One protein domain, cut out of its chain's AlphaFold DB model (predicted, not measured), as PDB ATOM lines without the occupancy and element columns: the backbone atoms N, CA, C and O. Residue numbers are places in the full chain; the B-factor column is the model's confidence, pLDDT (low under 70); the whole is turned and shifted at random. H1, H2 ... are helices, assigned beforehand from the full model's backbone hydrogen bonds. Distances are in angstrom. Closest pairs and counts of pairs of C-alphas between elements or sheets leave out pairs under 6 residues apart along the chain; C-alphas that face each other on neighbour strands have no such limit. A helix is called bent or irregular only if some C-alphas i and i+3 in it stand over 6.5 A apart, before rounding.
ATOM      1  N   ARG A 204      33.913  18.849 -26.436       93.62
ATOM      2  CA  ARG A 204      32.845  18.153 -27.187       93.62
ATOM      3  C   ARG A 204      32.172  17.030 -26.383       93.62
ATOM      4  O   ARG A 204      31.005  16.732 -26.604       93.62
ATOM      5  N   SER A 205      32.880  16.434 -25.421       95.62
ATOM      6  CA  SER A 205      32.329  15.459 -24.470       95.62
ATOM      7  C   SER A 205      31.281  16.058 -23.521       95.62
ATOM      8  O   SER A 205      30.285  15.399 -23.240       95.62
ATOM      9  N   VAL A 206      31.463  17.310 -23.082       96.88
ATOM     10  CA  VAL A 206      30.467  18.066 -22.301       96.88
ATOM     11  C   VAL A 206      29.259  18.395 -23.170       96.88
ATOM     12  O   VAL A 206      28.126  18.194 -22.745       96.88
ATOM     13  N   GLU A 207      29.492  18.867 -24.396       95.62
ATOM     14  CA  GLU A 207      28.428  19.240 -25.335       95.62
ATOM     15  C   GLU A 207      27.502  18.050 -25.640       95.62
ATOM     16  O   GLU A 207      26.286  18.156 -25.487       95.62
ATOM     17  N   VAL A 208      28.080  16.885 -25.959       96.50
ATOM     18  CA  VAL A 208      27.336  15.635 -26.194       96.50
ATOM     19  C   VAL A 208      26.600  15.161 -24.935       96.50
ATOM     20  O   VAL A 208      25.461  14.708 -25.033       96.50
ATOM     21  N   PHE A 209      27.197  15.294 -23.744       97.62
ATOM     22  CA  PHE A 209      26.519  14.975 -22.482       97.62
ATOM     23  C   PHE A 209      25.310  15.887 -22.222       97.62
ATOM     24  O   PHE A 209      24.259  15.394 -21.809       97.62
ATOM     25  N   VAL A 210      25.422  17.192 -22.491       97.12
ATOM     26  CA  VAL A 210      24.308  18.145 -22.346       97.12
ATOM     27  C   VAL A 210      23.203  17.848 -23.362       97.12
ATOM     28  O   VAL A 210      22.041  17.756 -22.973       97.12
ATOM     29  N   GLU A 211      23.546  17.617 -24.631       97.12
ATOM     30  CA  GLU A 211      22.592  17.248 -25.686       97.12
ATOM     31  C   GLU A 211      21.812  15.968 -25.327       97.12
ATOM     32  O   GLU A 211      20.576  15.957 -25.329       97.12
ATOM     33  N   GLN A 212      22.518  14.905 -24.926       97.69
ATOM     34  CA  GLN A 212      21.904  13.643 -24.503       97.69
ATOM     35  C   GLN A 212      21.064  13.799 -23.229       97.69
ATOM     36  O   GLN A 212      19.967  13.241 -23.144       97.69
ATOM     37  N   SER A 213      21.536  14.575 -22.251       97.62
ATOM     38  CA  SER A 213      20.801  14.831 -21.008       97.62
ATOM     39  C   SER A 213      19.508  15.597 -21.276       97.62
ATOM     40  O   SER A 213      18.453  15.181 -20.804       97.62
ATOM     41  N   LEU A 214      19.531  16.635 -22.117       97.38
ATOM     42  CA  LEU A 214      18.327  17.359 -22.542       97.38
ATOM     43  C   LEU A 214      17.334  16.448 -23.286       97.38
ATOM     44  O   LEU A 214      16.131  16.510 -23.024       97.38
ATOM     45  N   ALA A 215      17.829  15.550 -24.145       97.62
ATOM     46  CA  ALA A 215      17.016  14.562 -24.860       97.62
ATOM     47  C   ALA A 215      16.443  13.436 -23.967       97.62
ATOM     48  O   ALA A 215      15.526  12.721 -24.394       97.62
ATOM     49  N   ARG A 216      16.962  13.269 -22.739       97.81
ATOM     50  CA  ARG A 216      16.363  12.450 -21.667       97.81
ATOM     51  C   ARG A 216      15.369  13.267 -20.834       97.81
ATOM     52  O   ARG A 216      14.260  12.796 -20.601       97.81
ATOM     53  N   ILE A 217      15.732  14.491 -20.441       97.62
ATOM     54  CA  ILE A 217      14.899  15.408 -19.643       97.62
ATOM     55  C   ILE A 217      13.559  15.676 -20.328       97.62
ATOM     56  O   ILE A 217      12.527  15.612 -19.670       97.62
ATOM     57  N   SER A 218      13.537  15.893 -21.645       97.56
ATOM     58  CA  SER A 218      12.295  16.127 -22.402       97.56
ATOM     59  C   SER A 218      11.279  14.972 -22.348       97.56
ATOM     60  O   SER A 218      10.128  15.163 -22.735       97.56
ATOM     61  N   ARG A 219      11.682  13.791 -21.853       97.75
ATOM     62  CA  ARG A 219      10.835  12.601 -21.657       97.75
ATOM     63  C   ARG A 219      10.322  12.448 -20.219       97.75
ATOM     64  O   ARG A 219       9.476  11.592 -19.978       97.75
ATOM     65  N   LEU A 220      10.831  13.234 -19.266       97.00
ATOM     66  CA  LEU A 220      10.325  13.264 -17.891       97.00
ATOM     67  C   LEU A 220       8.996  14.028 -17.801       97.00
ATOM     68  O   LEU A 220       8.694  14.894 -18.627       97.00
ATOM     69  N   LYS A 221       8.241  13.764 -16.725       97.94
ATOM     70  CA  LYS A 221       7.122  14.613 -16.288       97.94
ATOM     71  C   LYS A 221       7.598  16.061 -16.082       97.94
ATOM     72  O   LYS A 221       8.719  16.235 -15.600       97.94
ATOM     73  N   PRO A 222       6.777  17.080 -16.403       97.31
ATOM     74  CA  PRO A 222       7.187  18.489 -16.369       97.31
ATOM     75  C   PRO A 222       7.762  18.914 -15.013       97.31
ATOM     76  O   PRO A 222       8.780  19.599 -14.981       97.31
ATOM     77  N   ASP A 223       7.173  18.431 -13.919       96.69
ATOM     78  CA  ASP A 223       7.594  18.698 -12.539       96.69
ATOM     79  C   ASP A 223       9.077  18.329 -12.325       96.69
ATOM     80  O   ASP A 223       9.890  19.152 -11.901       96.69
ATOM     81  N   ASN A 224       9.460  17.113 -12.731       97.56
ATOM     82  CA  ASN A 224      10.824  16.590 -12.634       97.56
ATOM     83  C   ASN A 224      11.789  17.238 -13.653       97.56
ATOM     84  O   ASN A 224      13.003  17.229 -13.440       97.56
ATOM     85  N   GLN A 225      11.295  17.822 -14.758       97.44
ATOM     86  CA  GLN A 225      12.162  18.465 -15.760       97.44
ATOM     87  C   GLN A 225      12.914  19.674 -15.200       97.44
ATOM     88  O   GLN A 225      14.032  19.939 -15.643       97.44
ATOM     89  N   SER A 226      12.317  20.410 -14.257       97.19
ATOM     90  CA  SER A 226      12.975  21.556 -13.621       97.19
ATOM     91  C   SER A 226      14.169  21.087 -12.784       97.19
ATOM     92  O   SER A 226      15.307  21.476 -13.044       97.19
ATOM     93  N   THR A 227      13.927  20.142 -11.872       97.06
ATOM     94  CA  THR A 227      14.942  19.552 -10.986       97.06
ATOM     95  C   THR A 227      16.073  18.871 -11.761       97.06
ATOM     96  O   THR A 227      17.242  19.034 -11.416       97.06
ATOM     97  N   ALA A 228      15.771  18.163 -12.854       97.88
ATOM     98  CA  ALA A 228      16.797  17.532 -13.685       97.88
ATOM     99  C   ALA A 228      17.686  18.552 -14.434       97.88
ATOM    100  O   ALA A 228      18.892  18.331 -14.567       97.88
ATOM    101  N   LYS A 229      17.122  19.683 -14.894       97.00
ATOM    102  CA  LYS A 229      17.898  20.791 -15.495       97.00
ATOM    103  C   LYS A 229      18.784  21.480 -14.459       97.00
ATOM    104  O   LYS A 229      19.944  21.760 -14.755       97.00
ATOM    105  N   GLU A 230      18.255  21.716 -13.261       97.31
ATOM    106  CA  GLU A 230      18.991  22.302 -12.138       97.31
ATOM    107  C   GLU A 230      20.191  21.426 -11.750       97.31
ATOM    108  O   GLU A 230      21.327  21.894 -11.811       97.31
ATOM    109  N   GLN A 231      19.966  20.130 -11.496       97.56
ATOM    110  CA  GLN A 231      21.024  19.155 -11.194       97.56
ATOM    111  C   GLN A 231      22.119  19.109 -12.276       97.56
ATOM    112  O   GLN A 231      23.310  19.101 -11.955       97.56
ATOM    113  N   MET A 232      21.736  19.113 -13.560       97.88
ATOM    114  CA  MET A 232      22.688  19.169 -14.677       97.88
ATOM    115  C   MET A 232      23.520  20.463 -14.651       97.88
ATOM    116  O   MET A 232      24.740  20.412 -14.814       97.88
ATOM    117  N   GLY A 233      22.883  21.613 -14.406       96.56
ATOM    118  CA  GLY A 233      23.559  22.904 -14.260       96.56
ATOM    119  C   GLY A 233      24.549  22.924 -13.093       96.56
ATOM    120  O   GLY A 233      25.689  23.362 -13.260       96.56
ATOM    121  N   THR A 234      24.162  22.379 -11.936       97.19
ATOM    122  CA  THR A 234      25.039  22.259 -10.762       97.19
ATOM    123  C   THR A 234      26.262  21.384 -11.047       97.19
ATOM    124  O   THR A 234      27.373  21.786 -10.707       97.19
ATOM    125  N   LEU A 235      26.112  20.235 -11.720       97.44
ATOM    126  CA  LEU A 235      27.253  19.378 -12.092       97.44
ATOM    127  C   LEU A 235      28.249  20.102 -13.012       97.44
ATOM    128  O   LEU A 235      29.458  20.036 -12.786       97.44
ATOM    129  N   LEU A 236      27.756  20.839 -14.013       96.94
ATOM    130  CA  LEU A 236      28.600  21.664 -14.887       96.94
ATOM    131  C   LEU A 236      29.318  22.772 -14.100       96.94
ATOM    132  O   LEU A 236      30.503  23.024 -14.324       96.94
ATOM    133  N   GLN A 237      28.633  23.400 -13.140       96.38
ATOM    134  CA  GLN A 237      29.203  24.446 -12.289       96.38
ATOM    135  C   GLN A 237      30.283  23.906 -11.333       96.38
ATOM    136  O   GLN A 237      31.317  24.555 -11.168       96.38
ATOM    137  N   ILE A 238      30.086  22.718 -10.748       96.00
ATOM    138  CA  ILE A 238      31.093  22.018  -9.929       96.00
ATOM    139  C   ILE A 238      32.322  21.689 -10.789       96.00
ATOM    140  O   ILE A 238      33.441  22.046 -10.420       96.00
ATOM    141  N   ALA A 239      32.124  21.095 -11.971       96.38
ATOM    142  CA  ALA A 239      33.226  20.733 -12.866       96.38
ATOM    143  C   ALA A 239      34.002  21.944 -13.403       96.38
ATOM    144  O   ALA A 239      35.212  21.850 -13.610       96.38
ATOM    145  N   TYR A 240      33.342  23.088 -13.606       94.12
ATOM    146  CA  TYR A 240      34.035  24.334 -13.928       94.12
ATOM    147  C   TYR A 240      34.820  24.885 -12.727       94.12
ATOM    148  O   TYR A 240      35.999  25.205 -12.868       94.12
ATOM    149  N   ARG A 241      34.195  24.956 -11.542       95.31
ATOM    150  CA  ARG A 241      34.802  25.477 -10.301       95.31
ATOM    151  C   ARG A 241      36.073  24.729  -9.900       95.31
ATOM    152  O   ARG A 241      36.997  25.343  -9.381       95.31
ATOM    153  N   GLU A 242      36.095  23.418 -10.111       95.56
ATOM    154  CA  GLU A 242      37.210  22.534  -9.744       95.56
ATOM    155  C   GLU A 242      38.176  22.282 -10.917       95.56
ATOM    156  O   GLU A 242      39.086  21.469 -10.807       95.56
ATOM    157  N   GLU A 243      37.973  22.968 -12.049       95.12
ATOM    158  CA  GLU A 243      38.729  22.833 -13.308       95.12
ATOM    159  C   GLU A 243      38.713  21.392 -13.905       95.12
ATOM    160  O   GLU A 243      39.388  21.090 -14.891       95.12
ATOM    161  N   LEU A 244      37.829  20.522 -13.387       96.25
ATOM    162  CA  LEU A 244      37.586  19.129 -13.799       96.25
ATOM    163  C   LEU A 244      36.775  18.980 -15.105       96.25
ATOM    164  O   LEU A 244      36.546  17.861 -15.568       96.25
ATOM    165  N   LEU A 245      36.354  20.085 -15.728       95.94
ATOM    166  CA  LEU A 245      35.567  20.106 -16.971       95.94
ATOM    167  C   LEU A 245      36.195  19.264 -18.102       95.94
ATOM    168  O   LEU A 245      35.473  18.623 -18.865       95.94
ATOM    169  N   TRP A 246      37.530  19.236 -18.181       94.75
ATOM    170  CA  TRP A 246      38.299  18.504 -19.198       94.75
ATOM    171  C   TRP A 246      38.696  17.078 -18.785       94.75
ATOM    172  O   TRP A 246      39.086  16.291 -19.643       94.75
ATOM    173  N   THR A 247      38.627  16.745 -17.492       94.12
ATOM    174  CA  THR A 247      39.120  15.469 -16.937       94.12
ATOM    175  C   THR A 247      38.004  14.526 -16.489       94.12
ATOM    176  O   THR A 247      38.234  13.322 -16.391       94.12
ATOM    177  N   ASN A 248      36.794  15.036 -16.237       96.50
ATOM    178  CA  ASN A 248      35.639  14.203 -15.917       96.50
ATOM    179  C   ASN A 248      35.185  13.376 -17.134       96.50
ATOM    180  O   ASN A 248      35.155  13.865 -18.267       96.50
ATOM    181  N   ASN A 249      34.776  12.126 -16.902       96.44
ATOM    182  CA  ASN A 249      34.290  11.254 -17.968       96.44
ATOM    183  C   ASN A 249      32.786  11.465 -18.206       96.44
ATOM    184  O   ASN A 249      31.937  10.706 -17.738       96.44
ATOM    185  N   TRP A 250      32.463  12.508 -18.967       97.00
ATOM    186  CA  TRP A 250      31.088  12.908 -19.286       97.00
ATOM    187  C   TRP A 250      30.238  11.833 -19.983       97.00
ATOM    188  O   TRP A 250      29.018  11.901 -19.910       97.00
ATOM    189  N   ALA A 251      30.847  10.805 -20.588       96.25
ATOM    190  CA  ALA A 251      30.118   9.685 -21.193       96.25
ATOM    191  C   ALA A 251      29.515   8.699 -20.166       96.25
ATOM    192  O   ALA A 251      28.684   7.871 -20.532       96.25
ATOM    193  N   VAL A 252      29.930   8.771 -18.894       96.31
ATOM    194  CA  VAL A 252      29.388   7.959 -17.783       96.31
ATOM    195  C   VAL A 252      28.836   8.806 -16.630       96.31
ATOM    196  O   VAL A 252      28.326   8.249 -15.658       96.31
ATOM    197  N   GLN A 253      28.918  10.138 -16.727       97.31
ATOM    198  CA  GLN A 253      28.361  11.050 -15.732       97.31
ATOM    199  C   GLN A 253      26.845  10.850 -15.619       97.31
ATOM    200  O   GLN A 253      26.132  10.823 -16.620       97.31
ATOM    201  N   LYS A 254      26.356  10.750 -14.382       96.81
ATOM    202  CA  LYS A 254      24.932  10.569 -14.070       96.81
ATOM    203  C   LYS A 254      24.311  11.839 -13.506       96.81
ATOM    204  O   LYS A 254      25.003  12.639 -12.869       96.81
ATOM    205  N   ILE A 255      23.005  11.981 -13.710       97.69
ATOM    206  CA  ILE A 255      22.141  13.002 -13.105       97.69
ATOM    207  C   ILE A 255      21.115  12.245 -12.245       97.69
ATOM    208  O   ILE A 255      20.359  11.450 -12.806       97.69
ATOM    209  N   PRO A 256      21.063  12.451 -10.913       97.44
ATOM    210  CA  PRO A 256      20.203  11.673 -10.015       97.44
ATOM    211  C   PRO A 256      18.745  11.545 -10.481       97.44
ATOM    212  O   PRO A 256      18.209  10.438 -10.491       97.44
ATOM    213  N   GLU A 257      18.131  12.631 -10.957       97.44
ATOM    214  CA  GLU A 257      16.739  12.643 -11.438       97.44
ATOM    215  C   GLU A 257      16.507  11.816 -12.721       97.44
ATOM    216  O   GLU A 257      15.390  11.385 -12.999       97.44
ATOM    217  N   LEU A 258      17.557  11.568 -13.516       96.81
ATOM    218  CA  LEU A 258      17.485  10.775 -14.751       96.81
ATOM    219  C   LEU A 258      17.904   9.313 -14.562       96.81
ATOM    220  O   LEU A 258      17.479   8.459 -15.343       96.81
ATOM    221  N   ASP A 259      18.771   9.037 -13.585       96.69
ATOM    222  CA  ASP A 259      19.502   7.769 -13.442       96.69
ATOM    223  C   ASP A 259      19.084   6.930 -12.217       96.69
ATOM    224  O   ASP A 259      19.704   5.903 -11.937       96.69
ATOM    225  N   GLY A 260      18.012   7.324 -11.516       93.12
ATOM    226  CA  GLY A 260      17.415   6.547 -10.418       93.12
ATOM    227  C   GLY A 260      17.894   6.928  -9.012       93.12
ATOM    228  O   GLY A 260      17.851   6.101  -8.103       93.12
ATOM    229  N   GLY A 261      18.334   8.173  -8.826       89.88
ATOM    230  CA  GLY A 261      18.845   8.713  -7.568       89.88
ATOM    231  C   GLY A 261      20.361   8.564  -7.393       89.88
ATOM    232  O   GLY A 261      21.079   8.092  -8.273       89.88
ATOM    233  N   GLY A 262      20.847   9.002  -6.230       93.25
ATOM    234  CA  GLY A 262      22.271   9.051  -5.879       93.25
ATOM    235  C   GLY A 262      22.751  10.474  -5.553       93.25
ATOM    236  O   GLY A 262      21.986  11.426  -5.709       93.25
ATOM    237  N   PRO A 263      23.998  10.638  -5.074       95.75
ATOM    238  CA  PRO A 263      24.568  11.949  -4.781       95.75
ATOM    239  C   PRO A 263      24.916  12.716  -6.067       95.75
ATOM    240  O   PRO A 263      25.269  12.130  -7.094       95.75
ATOM    241  N   LEU A 264      24.834  14.047  -6.000       96.56
ATOM    242  CA  LEU A 264      25.094  14.956  -7.118       96.56
ATOM    243  C   LEU A 264      26.600  15.251  -7.257       96.56
ATOM    244  O   LEU A 264      27.062  16.368  -7.035       96.56
ATOM    245  N   GLU A 265      27.361  14.209  -7.581       96.19
ATOM    246  CA  GLU A 265      28.830  14.198  -7.600       96.19
ATOM    247  C   GLU A 265      29.393  13.904  -8.998       96.19
ATOM    248  O   GLU A 265      28.774  13.198  -9.810       96.19
ATOM    249  N   LEU A 266      30.602  14.404  -9.269       95.94
ATOM    250  CA  LEU A 266      31.318  14.119 -10.514       95.94
ATOM    251  C   LEU A 266      31.889  12.698 -10.495       95.94
ATOM    252  O   LEU A 266      32.423  12.247  -9.482       95.94
ATOM    253  N   GLU A 267      31.837  11.988 -11.621       93.19
ATOM    254  CA  GLU A 267      32.301  10.594 -11.672       93.19
ATOM    255  C   GLU A 267      33.800  10.463 -11.338       93.19
ATOM    256  O   GLU A 267      34.210   9.521 -10.658       93.19
ATOM    257  N   CYS A 268      34.619  11.451 -11.716       89.88
ATOM    258  CA  CYS A 268      36.035  11.500 -11.336       89.88
ATOM    259  C   CYS A 268      36.276  11.645  -9.816       89.88
ATOM    260  O   CYS A 268      37.297  11.159  -9.329       89.88
ATOM    261  N   GLN A 269      35.346  12.232  -9.048       87.81
ATOM    262  CA  GLN A 269      35.449  12.320  -7.582       87.81
ATOM    263  C   GLN A 269      35.183  10.962  -6.908       87.81
ATOM    264  O   GLN A 269      35.830  10.632  -5.914       87.81
ATOM    265  N   LYS A 270      34.295  10.132  -7.475       85.19
ATOM    266  CA  LYS A 270      33.906   8.815  -6.916       85.19
ATOM    267  C   LYS A 270      35.038   7.788  -6.923       85.19
ATOM    268  O   LYS A 270      35.033   6.857  -6.125       85.19
ATOM    269  N   LEU A 271      36.032   7.968  -7.793       71.06
ATOM    270  CA  LEU A 271      37.273   7.187  -7.779       71.06
ATOM    271  C   LEU A 271      38.243   7.655  -6.674       71.06
ATOM    272  O   LEU A 271      39.086   6.882  -6.224       71.06
ATOM    273  N   GLY A 272      38.111   8.903  -6.210       61.41
ATOM    274  CA  GLY A 272      38.962   9.510  -5.186       61.41
ATOM    275  C   GLY A 272      38.638   9.088  -3.750       61.41
ATOM    276  O   GLY A 272      39.540   9.048  -2.917       61.41
ATOM    277  N   THR A 273      37.393   8.702  -3.446       50.06
ATOM    278  CA  THR A 273      36.990   8.259  -2.092       50.06
ATOM    279  C   THR A 273      37.595   6.911  -1.681       50.06
ATOM    280  O   THR A 273      37.688   6.618  -0.491       50.06
ATOM    281  N   VAL A 274      38.119   6.127  -2.631       50.53
ATOM    282  CA  VAL A 274      38.955   4.942  -2.346       50.53
ATOM    283  C   VAL A 274      40.337   5.345  -1.791       50.53
ATOM    284  O   VAL A 274      40.990   4.565  -1.097       50.53
TER     285      VAL A 274
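AT A GLANCE: This is residues 204 to 274 of the 493 residues of an uncharacterized protein of Lodderomyces elongisporus (strain ATCC 11503 / CBS 2605 / JCM 1781 / NBRC 1676 / NRRL YB-4239) (UniProt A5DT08). The model is a helical hairpin of two long helices, H1 and H2, side by side at a small angle, along which the rest of the printed part folds back and then runs forth again as mostly loop. The stretch after H2, residues 242 to 255, leads back to the short helix H3, which packs on H2; residues 260 to 266 then lead to the short helix H4, which touches no helix. The printed part has 71 residues, with four named helices in the order H1, H2, H3, H4 and no named strand; its class is all helix. It is compact, with a radius of gyration of the C-alphas of 11.9 A, and the C-alphas span 35 by 26 by 19 A along their three main axes.

HOW THE PARTS SIT: H1, residues 204 to 217, and H2, residues 222 to 241, form a helical hairpin. They touch, and their closest C-alphas, those of Ile 217 and Gln 225, are 5.6 A apart. Their lines stand at a shallow tilt of 17 degrees, opposite ways, and H2 touches H1 with residues 225 to 232 alone. H2 touches H3, residues 256 to 259, with residues 224 to 231 alone; the closest C-alphas are those of Ala 228 and Glu 257, 5.4 A apart. H1 and H3 are close but not clearly touching, the closest C-alphas being those of Arg 216 and Leu 258, 7.2 A apart. H4, residues 267 to 270, is apart from H1, H2 and H3. In H1 every O i to N i+4 pair is within hydrogen-bond range, and in H2 14 of 16 are; H3 and H4, of four residues each, are too short for such a pair.

IN THESE COORDINATES: H1 begins at C-alpha 204, at (32.845, 18.153, -27.187), and is 19.7 A from first to last C-alpha. H2 begins at C-alpha 222, at (7.187, 18.489, -16.369), and is 29.1 A long by the same measure. H2 is neither bent nor irregular, but only just: C-alphas 223 and 226 are 6.2 A apart. H3 and H4 have four residues each, and H4 ends at C-alpha 270, at (33.906, 8.815, -6.916).

THE WHOLE: The two C-alphas farthest apart are those of Pro 222 and Val 274, at 37.3 A. The printed part has no cut. The link from H1 to H2 is tight, that from H2 to H3 long with 14 residues, and that from H3 to H4 short with 7. The mean pLDDT of the printed part is 93.9, and residues 272 to 274 are under 70.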